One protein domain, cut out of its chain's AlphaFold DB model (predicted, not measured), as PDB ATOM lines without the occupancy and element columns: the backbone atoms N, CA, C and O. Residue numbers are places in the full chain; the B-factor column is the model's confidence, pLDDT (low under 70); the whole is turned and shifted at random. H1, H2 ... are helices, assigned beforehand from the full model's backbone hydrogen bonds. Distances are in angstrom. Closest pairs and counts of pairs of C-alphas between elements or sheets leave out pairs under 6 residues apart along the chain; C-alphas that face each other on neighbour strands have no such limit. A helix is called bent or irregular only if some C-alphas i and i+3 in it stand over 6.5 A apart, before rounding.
ATOM      1  N   LYS A 647     158.916 201.623 183.507       88.38
ATOM      2  CA  LYS A 647     159.613 202.883 183.158       88.38
ATOM      3  C   LYS A 647     161.019 202.684 182.550       88.38
ATOM      4  O   LYS A 647     161.574 203.627 181.981       88.38
ATOM      5  N   LYS A 648     161.599 201.480 182.653       88.06
ATOM      6  CA  LYS A 648     162.882 201.069 182.050       88.06
ATOM      7  C   LYS A 648     162.739 200.325 180.713       88.06
ATOM      8  O   LYS A 648     163.752 200.137 180.050       88.06
ATOM      9  N   LEU A 649     161.528 199.937 180.301       88.94
ATOM     10  CA  LEU A 649     161.273 199.288 179.005       88.94
ATOM     11  C   LEU A 649     161.660 200.200 177.834       88.94
ATOM     12  O   LEU A 649     161.797 201.411 178.006       88.94
ATOM     13  N   ASP A 650     161.856 199.645 176.642       90.44
ATOM     14  CA  ASP A 650     162.223 200.414 175.453       90.44
ATOM     15  C   ASP A 650     161.021 201.200 174.871       90.44
ATOM     16  O   ASP A 650     159.914 201.184 175.410       90.44
ATOM     17  N   VAL A 651     161.233 201.951 173.785       87.88
ATOM     18  CA  VAL A 651     160.158 202.767 173.188       87.88
ATOM     19  C   VAL A 651     159.115 201.903 172.464       87.88
ATOM     20  O   VAL A 651     157.963 202.327 172.384       87.88
ATOM     21  N   ALA A 652     159.468 200.704 171.983       87.88
ATOM     22  CA  ALA A 652     158.506 199.782 171.381       87.88
ATOM     23  C   ALA A 652     157.569 199.174 172.436       87.88
ATOM     24  O   ALA A 652     156.352 199.285 172.297       87.88
ATOM     25  N   ALA A 653     158.101 198.632 173.534       88.44
ATOM     26  CA  ALA A 653     157.282 198.057 174.602       88.44
ATOM     27  C   ALA A 653     156.432 199.110 175.343       88.44
ATOM     28  O   ALA A 653     155.293 198.831 175.710       88.44
ATOM     29  N   LEU A 654     156.923 200.348 175.507       89.75
ATOM     30  CA  LEU A 654     156.097 201.455 176.017       89.75
ATOM     31  C   LEU A 654     154.933 201.796 175.067       89.75
ATOM     32  O   LEU A 654     153.831 202.081 175.529       89.75
ATOM     33  N   LYS A 655     155.153 201.741 173.747       90.00
ATOM     34  CA  LYS A 655     154.094 201.926 172.741       90.00
ATOM     35  C   LYS A 655     153.071 200.790 172.764       90.00
ATOM     36  O   LYS A 655     151.881 201.074 172.706       90.00
ATOM     37  N   GLN A 656     153.519 199.546 172.932       89.88
ATOM     38  CA  GLN A 656     152.641 198.384 173.073       89.88
ATOM     39  C   GLN A 656     151.741 198.492 174.318       89.88
ATOM     40  O   GLN A 656     150.527 198.370 174.197       89.88
ATOM     41  N   ILE A 657     152.308 198.821 175.488       88.06
ATOM     42  CA  ILE A 657     151.533 199.062 176.723       88.06
ATOM     43  C   ILE A 657     150.477 200.157 176.508       88.06
ATOM     44  O   ILE A 657     149.335 200.010 176.943       88.06
ATOM     45  N   TYR A 658     150.830 201.242 175.813       88.19
ATOM     46  CA  TYR A 658     149.871 202.300 175.510       88.19
ATOM     47  C   TYR A 658     148.759 201.833 174.551       88.19
ATOM     48  O   TYR A 658     147.597 202.138 174.797       88.19
ATOM     49  N   GLU A 659     149.066 201.081 173.487       87.06
ATOM     50  CA  GLU A 659     148.061 200.627 172.508       87.06
ATOM     51  C   GLU A 659     147.112 199.540 173.040       87.06
ATOM     52  O   GLU A 659     145.921 199.559 172.699       87.06
ATOM     53  N   GLU A 660     147.636 198.610 173.843       84.38
ATOM     54  CA  GLU A 660     146.909 197.450 174.377       84.38
ATOM     55  C   GLU A 660     146.117 197.766 175.652       84.38
ATOM     56  O   GLU A 660     145.059 197.176 175.860       84.38
ATOM     57  N   GLN A 661     146.619 198.669 176.503       84.44
ATOM     58  CA  GLN A 661     146.044 198.951 177.825       84.44
ATOM     59  C   GLN A 661     145.478 200.375 177.865       84.44
ATOM     60  O   GLN A 661     144.271 200.553 177.724       84.44
ATOM     61  N   VAL A 662     146.340 201.395 177.947       85.19
ATOM     62  CA  VAL A 662     145.947 202.806 178.170       85.19
ATOM     63  C   VAL A 662     144.930 203.318 177.144       85.19
ATOM     64  O   VAL A 662     143.960 203.985 177.489       85.19
ATOM     65  N   ARG A 663     145.132 203.015 175.857       86.31
ATOM     66  CA  ARG A 663     144.263 203.469 174.761       86.31
ATOM     67  C   ARG A 663     142.922 202.721 174.726       86.31
ATOM     68  O   ARG A 663     141.944 203.289 174.249       86.31
ATOM     69  N   VAL A 664     142.879 201.466 175.177       82.31
ATOM     70  CA  VAL A 664     141.641 200.666 175.256       82.31
ATOM     71  C   VAL A 664     140.794 201.121 176.438       82.31
ATOM     72  O   VAL A 664     139.597 201.327 176.284       82.31
ATOM     73  N   ASP A 665     141.436 201.310 177.586       78.50
ATOM     74  CA  ASP A 665     140.808 201.691 178.847       78.50
ATOM     75  C   ASP A 665     140.212 203.111 178.793       78.50
ATOM     76  O   ASP A 665     139.045 203.317 179.115       78.50
ATOM     77  N   LEU A 666     140.957 204.072 178.233       78.00
ATOM     78  CA  LEU A 666     140.501 205.454 178.029       78.00
ATOM     79  C   LEU A 666     139.612 205.656 176.773       78.00
ATOM     80  O   LEU A 666     139.455 206.795 176.329       78.00
ATOM     81  N   ASP A 667     139.107 204.575 176.158       74.44
ATOM     82  CA  ASP A 667     138.321 204.532 174.898       74.44
ATOM     83  C   ASP A 667     138.847 205.472 173.787       74.44
ATOM     84  O   ASP A 667     138.106 206.145 173.062       74.44
ATOM     85  N   ARG A 668     140.178 205.574 173.658       77.25
ATOM     86  CA  ARG A 668     140.812 206.513 172.723       77.25
ATOM     87  C   ARG A 668     140.786 205.930 171.298       77.25
ATOM     88  O   ARG A 668     141.263 204.803 171.084       77.25
ATOM     89  N   PRO A 669     140.301 206.684 170.288       76.19
ATOM     90  CA  PRO A 669     140.269 206.216 168.904       76.19
ATOM     91  C   PRO A 669     141.688 205.912 168.414       76.19
ATOM     92  O   PRO A 669     142.626 206.638 168.747       76.19
ATOM     93  N   ASN A 670     141.870 204.857 167.609       78.31
ATOM     94  CA  ASN A 670     143.200 204.512 167.093       78.31
ATOM     95  C   ASN A 670     143.594 205.398 165.895       78.31
ATOM     96  O   ASN A 670     143.677 204.953 164.753       78.31
ATOM     97  N   ASP A 671     143.830 206.675 166.184       75.62
ATOM     98  CA  ASP A 671     144.307 207.701 165.252       75.62
ATOM     99  C   ASP A 671     145.787 207.531 164.848       75.62
ATOM    100  O   ASP A 671     146.285 208.255 163.986       75.62
ATOM    101  N   SER A 672     146.499 206.581 165.474       75.75
ATOM    102  CA  SER A 672     147.945 206.357 165.335       75.75
ATOM    103  C   SER A 672     148.827 207.579 165.659       75.75
ATOM    104  O   SER A 672     150.031 207.566 165.391       75.75
ATOM    105  N   HIS A 673     148.286 208.638 166.270       76.38
ATOM    106  CA  HIS A 673     149.028 209.858 166.601       76.38
ATOM    107  C   HIS A 673     150.120 209.580 167.643       76.38
ATOM    108  O   HIS A 673     151.260 210.037 167.510       76.38
ATOM    109  N   TRP A 674     149.793 208.733 168.617       74.81
ATOM    110  CA  TRP A 674     150.674 208.245 169.676       74.81
ATOM    111  C   TRP A 674     151.903 207.466 169.162       74.81
ATOM    112  O   TRP A 674     152.938 207.423 169.831       74.81
ATOM    113  N   ILE A 675     151.871 206.942 167.927       81.56
ATOM    114  CA  ILE A 675     153.040 206.309 167.284       81.56
ATOM    115  C   ILE A 675     154.169 207.332 167.060       81.56
ATOM    116  O   ILE A 675     155.343 206.957 167.041       81.56
ATOM    117  N   ARG A 676     153.858 208.631 166.961       83.31
ATOM    118  CA  ARG A 676     154.856 209.708 166.814       83.31
ATOM    119  C   ARG A 676     155.475 210.159 168.138       83.31
ATOM    120  O   ARG A 676     156.464 210.882 168.113       83.31
ATOM    121  N   TRP A 677     154.928 209.747 169.281       86.19
ATOM    122  CA  TRP A 677     155.372 210.237 170.585       86.19
ATOM    123  C   TRP A 677     156.757 209.707 170.978       86.19
ATOM    124  O   TRP A 677     157.142 208.568 170.676       86.19
ATOM    125  N   HIS A 678     157.500 210.561 171.683       86.62
ATOM    126  CA  HIS A 678     158.823 210.266 172.228       86.62
ATOM    127  C   HIS A 678     158.727 209.662 173.639       86.62
ATOM    128  O   HIS A 678     157.708 209.784 174.321       86.62
ATOM    129  N   ARG A 679     159.822 209.041 174.107       87.44
ATOM    130  CA  ARG A 679     159.889 208.344 175.407       87.44
ATOM    131  C   ARG A 679     159.293 209.136 176.589       87.44
ATOM    132  O   ARG A 679     158.518 208.525 177.320       87.44
ATOM    133  N   PRO A 680     159.594 210.436 176.805       87.56
ATOM    134  CA  PRO A 680     159.089 211.153 177.980       87.56
ATOM    135  C   PRO A 680     157.563 211.290 177.979       87.56
ATOM    136  O   PRO A 680     156.936 211.123 179.018       87.56
ATOM    137  N   GLN A 681     156.966 211.524 176.807       86.88
ATOM    138  CA  GLN A 681     155.522 211.692 176.640       86.88
ATOM    139  C   GLN A 681     154.772 210.382 176.908       86.88
ATOM    140  O   GLN A 681     153.825 210.370 177.686       86.88
ATOM    141  N   LEU A 682     155.258 209.264 176.355       87.25
ATOM    142  CA  LEU A 682     154.715 207.928 176.638       87.25
ATOM    143  C   LEU A 682     154.830 207.572 178.125       87.25
ATOM    144  O   LEU A 682     153.866 207.102 178.718       87.25
ATOM    145  N   VAL A 683     155.984 207.834 178.754       90.25
ATOM    146  CA  VAL A 683     156.163 207.585 180.195       90.25
ATOM    147  C   VAL A 683     155.261 208.485 181.045       90.25
ATOM    148  O   VAL A 683     154.816 208.033 182.095       90.25
ATOM    149  N   SER A 684     154.960 209.712 180.609       87.62
ATOM    150  CA  SER A 684     154.031 210.607 181.309       87.62
ATOM    151  C   SER A 684     152.587 210.113 181.211       87.62
ATOM    152  O   SER A 684     151.951 209.927 182.239       87.62
ATOM    153  N   GLU A 685     152.086 209.830 180.005       86.06
ATOM    154  CA  GLU A 685     150.710 209.348 179.785       86.06
ATOM    155  C   GLU A 685     150.450 208.014 180.501       86.06
ATOM    156  O   GLU A 685     149.476 207.889 181.239       86.06
ATOM    157  N   ILE A 686     151.365 207.045 180.370       89.25
ATOM    158  CA  ILE A 686     151.263 205.745 181.053       89.25
ATOM    159  C   ILE A 686     151.368 205.913 182.583       89.25
ATOM    160  O   ILE A 686     150.765 205.140 183.320       89.25
ATOM    161  N   ALA A 687     152.100 206.918 183.089       87.94
ATOM    162  CA  ALA A 687     152.190 207.185 184.528       87.94
ATOM    163  C   ALA A 687     150.958 207.903 185.097       87.94
ATOM    164  O   ALA A 687     150.624 207.640 186.247       87.94
ATOM    165  N   MET A 688     150.315 208.789 184.332       82.62
ATOM    166  CA  MET A 688     149.068 209.448 184.743       82.62
ATOM    167  C   MET A 688     147.938 208.420 184.803       82.62
ATOM    168  O   MET A 688     147.371 208.227 185.873       82.62
ATOM    169  N   TRP A 689     147.744 207.651 183.728       90.44
ATOM    170  CA  TRP A 689     146.785 206.543 183.693       90.44
ATOM    171  C   TRP A 689     147.010 205.527 184.823       90.44
ATOM    172  O   TRP A 689     146.081 205.155 185.531       90.44
ATOM    173  N   ALA A 690     148.259 205.109 185.059       84.00
ATOM    174  CA  ALA A 690     148.549 204.170 186.142       84.00
ATOM    175  C   ALA A 690     148.262 204.748 187.538       84.00
ATOM    176  O   ALA A 690     147.917 203.984 188.430       84.00
ATOM    177  N   ALA A 691     148.396 206.064 187.735       80.00
ATOM    178  CA  ALA A 691     148.056 206.720 188.996       80.00
ATOM    179  C   ALA A 691     146.536 206.880 189.177       80.00
ATOM    180  O   ALA A 691     146.041 206.704 190.285       80.00
ATOM    181  N   GLU A 692     145.801 207.160 188.097       78.81
ATOM    182  CA  GLU A 692     144.332 207.175 188.075       78.81
ATOM    183  C   GLU A 692     143.786 205.785 188.453       78.81
ATOM    184  O   GLU A 692     143.044 205.656 189.426       78.81
ATOM    185  N   ILE A 693     144.271 204.726 187.795       77.19
ATOM    186  CA  ILE A 693     143.899 203.334 188.093       77.19
ATOM    187  C   ILE A 693     144.364 202.880 189.492       77.19
ATOM    188  O   ILE A 693     143.645 202.139 190.160       77.19
ATOM    189  N   GLU A 694     145.534 203.310 189.987       74.12
ATOM    190  CA  GLU A 694     145.972 202.992 191.360       74.12
ATOM    191  C   GLU A 694     145.116 203.685 192.442       74.12
ATOM    192  O   GLU A 694     144.953 203.119 193.526       74.12
ATOM    193  N   GLU A 695     144.521 204.851 192.159       67.62
ATOM    194  CA  GLU A 695     143.552 205.509 193.049       67.62
ATOM    195  C   GLU A 695     142.144 204.880 192.946       67.62
ATOM    196  O   GLU A 695     141.520 204.635 193.980       67.62
ATOM    197  N   GLU A 696     141.668 204.497 191.754       62.88
ATOM    198  CA  GLU A 696     140.401 203.755 191.608       62.88
ATOM    199  C   GLU A 696     140.442 202.382 192.304       62.88
ATOM    200  O   GLU A 696     139.515 202.005 193.025       62.88
ATOM    201  N   ILE A 697     141.549 201.643 192.167       62.50
ATOM    202  CA  ILE A 697     141.774 200.349 192.841       62.50
ATOM    203  C   ILE A 697     141.827 200.489 194.375       62.50
ATOM    204  O   ILE A 697     141.569 199.522 195.098       62.50
ATOM    205  N   LYS A 698     142.177 201.673 194.880       56.88
ATOM    206  CA  LYS A 698     142.326 201.986 196.308       56.88
ATOM    207  C   LYS A 698     140.988 202.308 196.985       56.88
ATOM    208  O   LYS A 698     140.828 201.938 198.149       56.88
ATOM    209  N   ASP A 699     140.054 202.934 196.268       45.56
ATOM    210  CA  ASP A 699     138.702 203.251 196.764       45.56
ATOM    211  C   ASP A 699     137.632 202.222 196.327       45.56
ATOM    212  O   ASP A 699     136.515 202.214 196.853       45.56
ATOM    213  N   GLY A 700     137.968 201.310 195.406       49.03
ATOM    214  CA  GLY A 700     137.118 200.189 195.007       49.03
ATOM    215  C   GLY A 700     136.785 199.216 196.158       49.03
ATOM    216  O   GLY A 700     137.527 199.102 197.137       49.03
TER     217      GLY A 700
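This is residues 647 to 700 of the 855 residues of an uncharacterized protein of Symbiodinium microadriaticum (UniProt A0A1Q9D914). Two helices, H1 and the longer H3, begin close together and spread as a V at 39 degrees, running the same way, while the stretch between them folds back from the end of H1 through the one small helix H2 to the start of H3. Residues 694 to 700, of which 694 to 699 belong to H3, stick out from the rest. The printed part has 54 residues with three named helices, in the order H1, H2, H3, and no named strand; the class is all helix. The whole is compact, with a radius of gyration of the C-alphas of 11.5 A, and flat in outline, spanning 34 by 26 by 14 A.

The printed part begins at Lys 647, with its C-alpha at (159.613, 202.883, 183.158). H1 holds residues 651 to 665, from C-alpha 651 at (160.158, 202.767, 173.188) to C-alpha 665, 20.2 A away. H1 is irregular, but only just: C-alphas 660 and 663 are 6.6 A apart. H2 holds residues 673 to 676. H3 holds residues 679 to 699 and measures 30.5 A from its first to its last C-alpha; it begins at C-alpha 679 at (159.889, 208.344, 175.407) and ends at C-alpha 699 at (138.702, 203.251, 196.764).

H1 and H3 touch, with 10 pairs of C-alphas within 8 A. Their closest C-alphas are those of Val 651 and Arg 679, 6.0 A apart. Their lines stand at a steep tilt of 39 degrees, and they run the same way. H2 and H1 are close but not clearly touching; their closest C-alphas, those of Lys 655 and Ile 675, are 7.1 A apart. H2 and H3 are apart, but only just, with their closest C-alphas at 8.1 A. In H3 every O i to N i+4 pair is within hydrogen-bond range, and in H1 9 of 11 are; H2 is too short for such a pair, and its one O i to N i+3 pair is within range.

The two C-alphas farthest apart are those of Arg 676 and Gly 700, at 34.6 A, and the first and last printed C-alphas, of Lys 647 and Gly 700, are 25.6 A apart. The printed part has no cut. The link from H1 to H2, with 7 residues between them, is short, and the link from H2 to H3, with 2 residues between them, is tight. The mean pLDDT of the printed part is 81.1, and residues 695 to 700 are under 70.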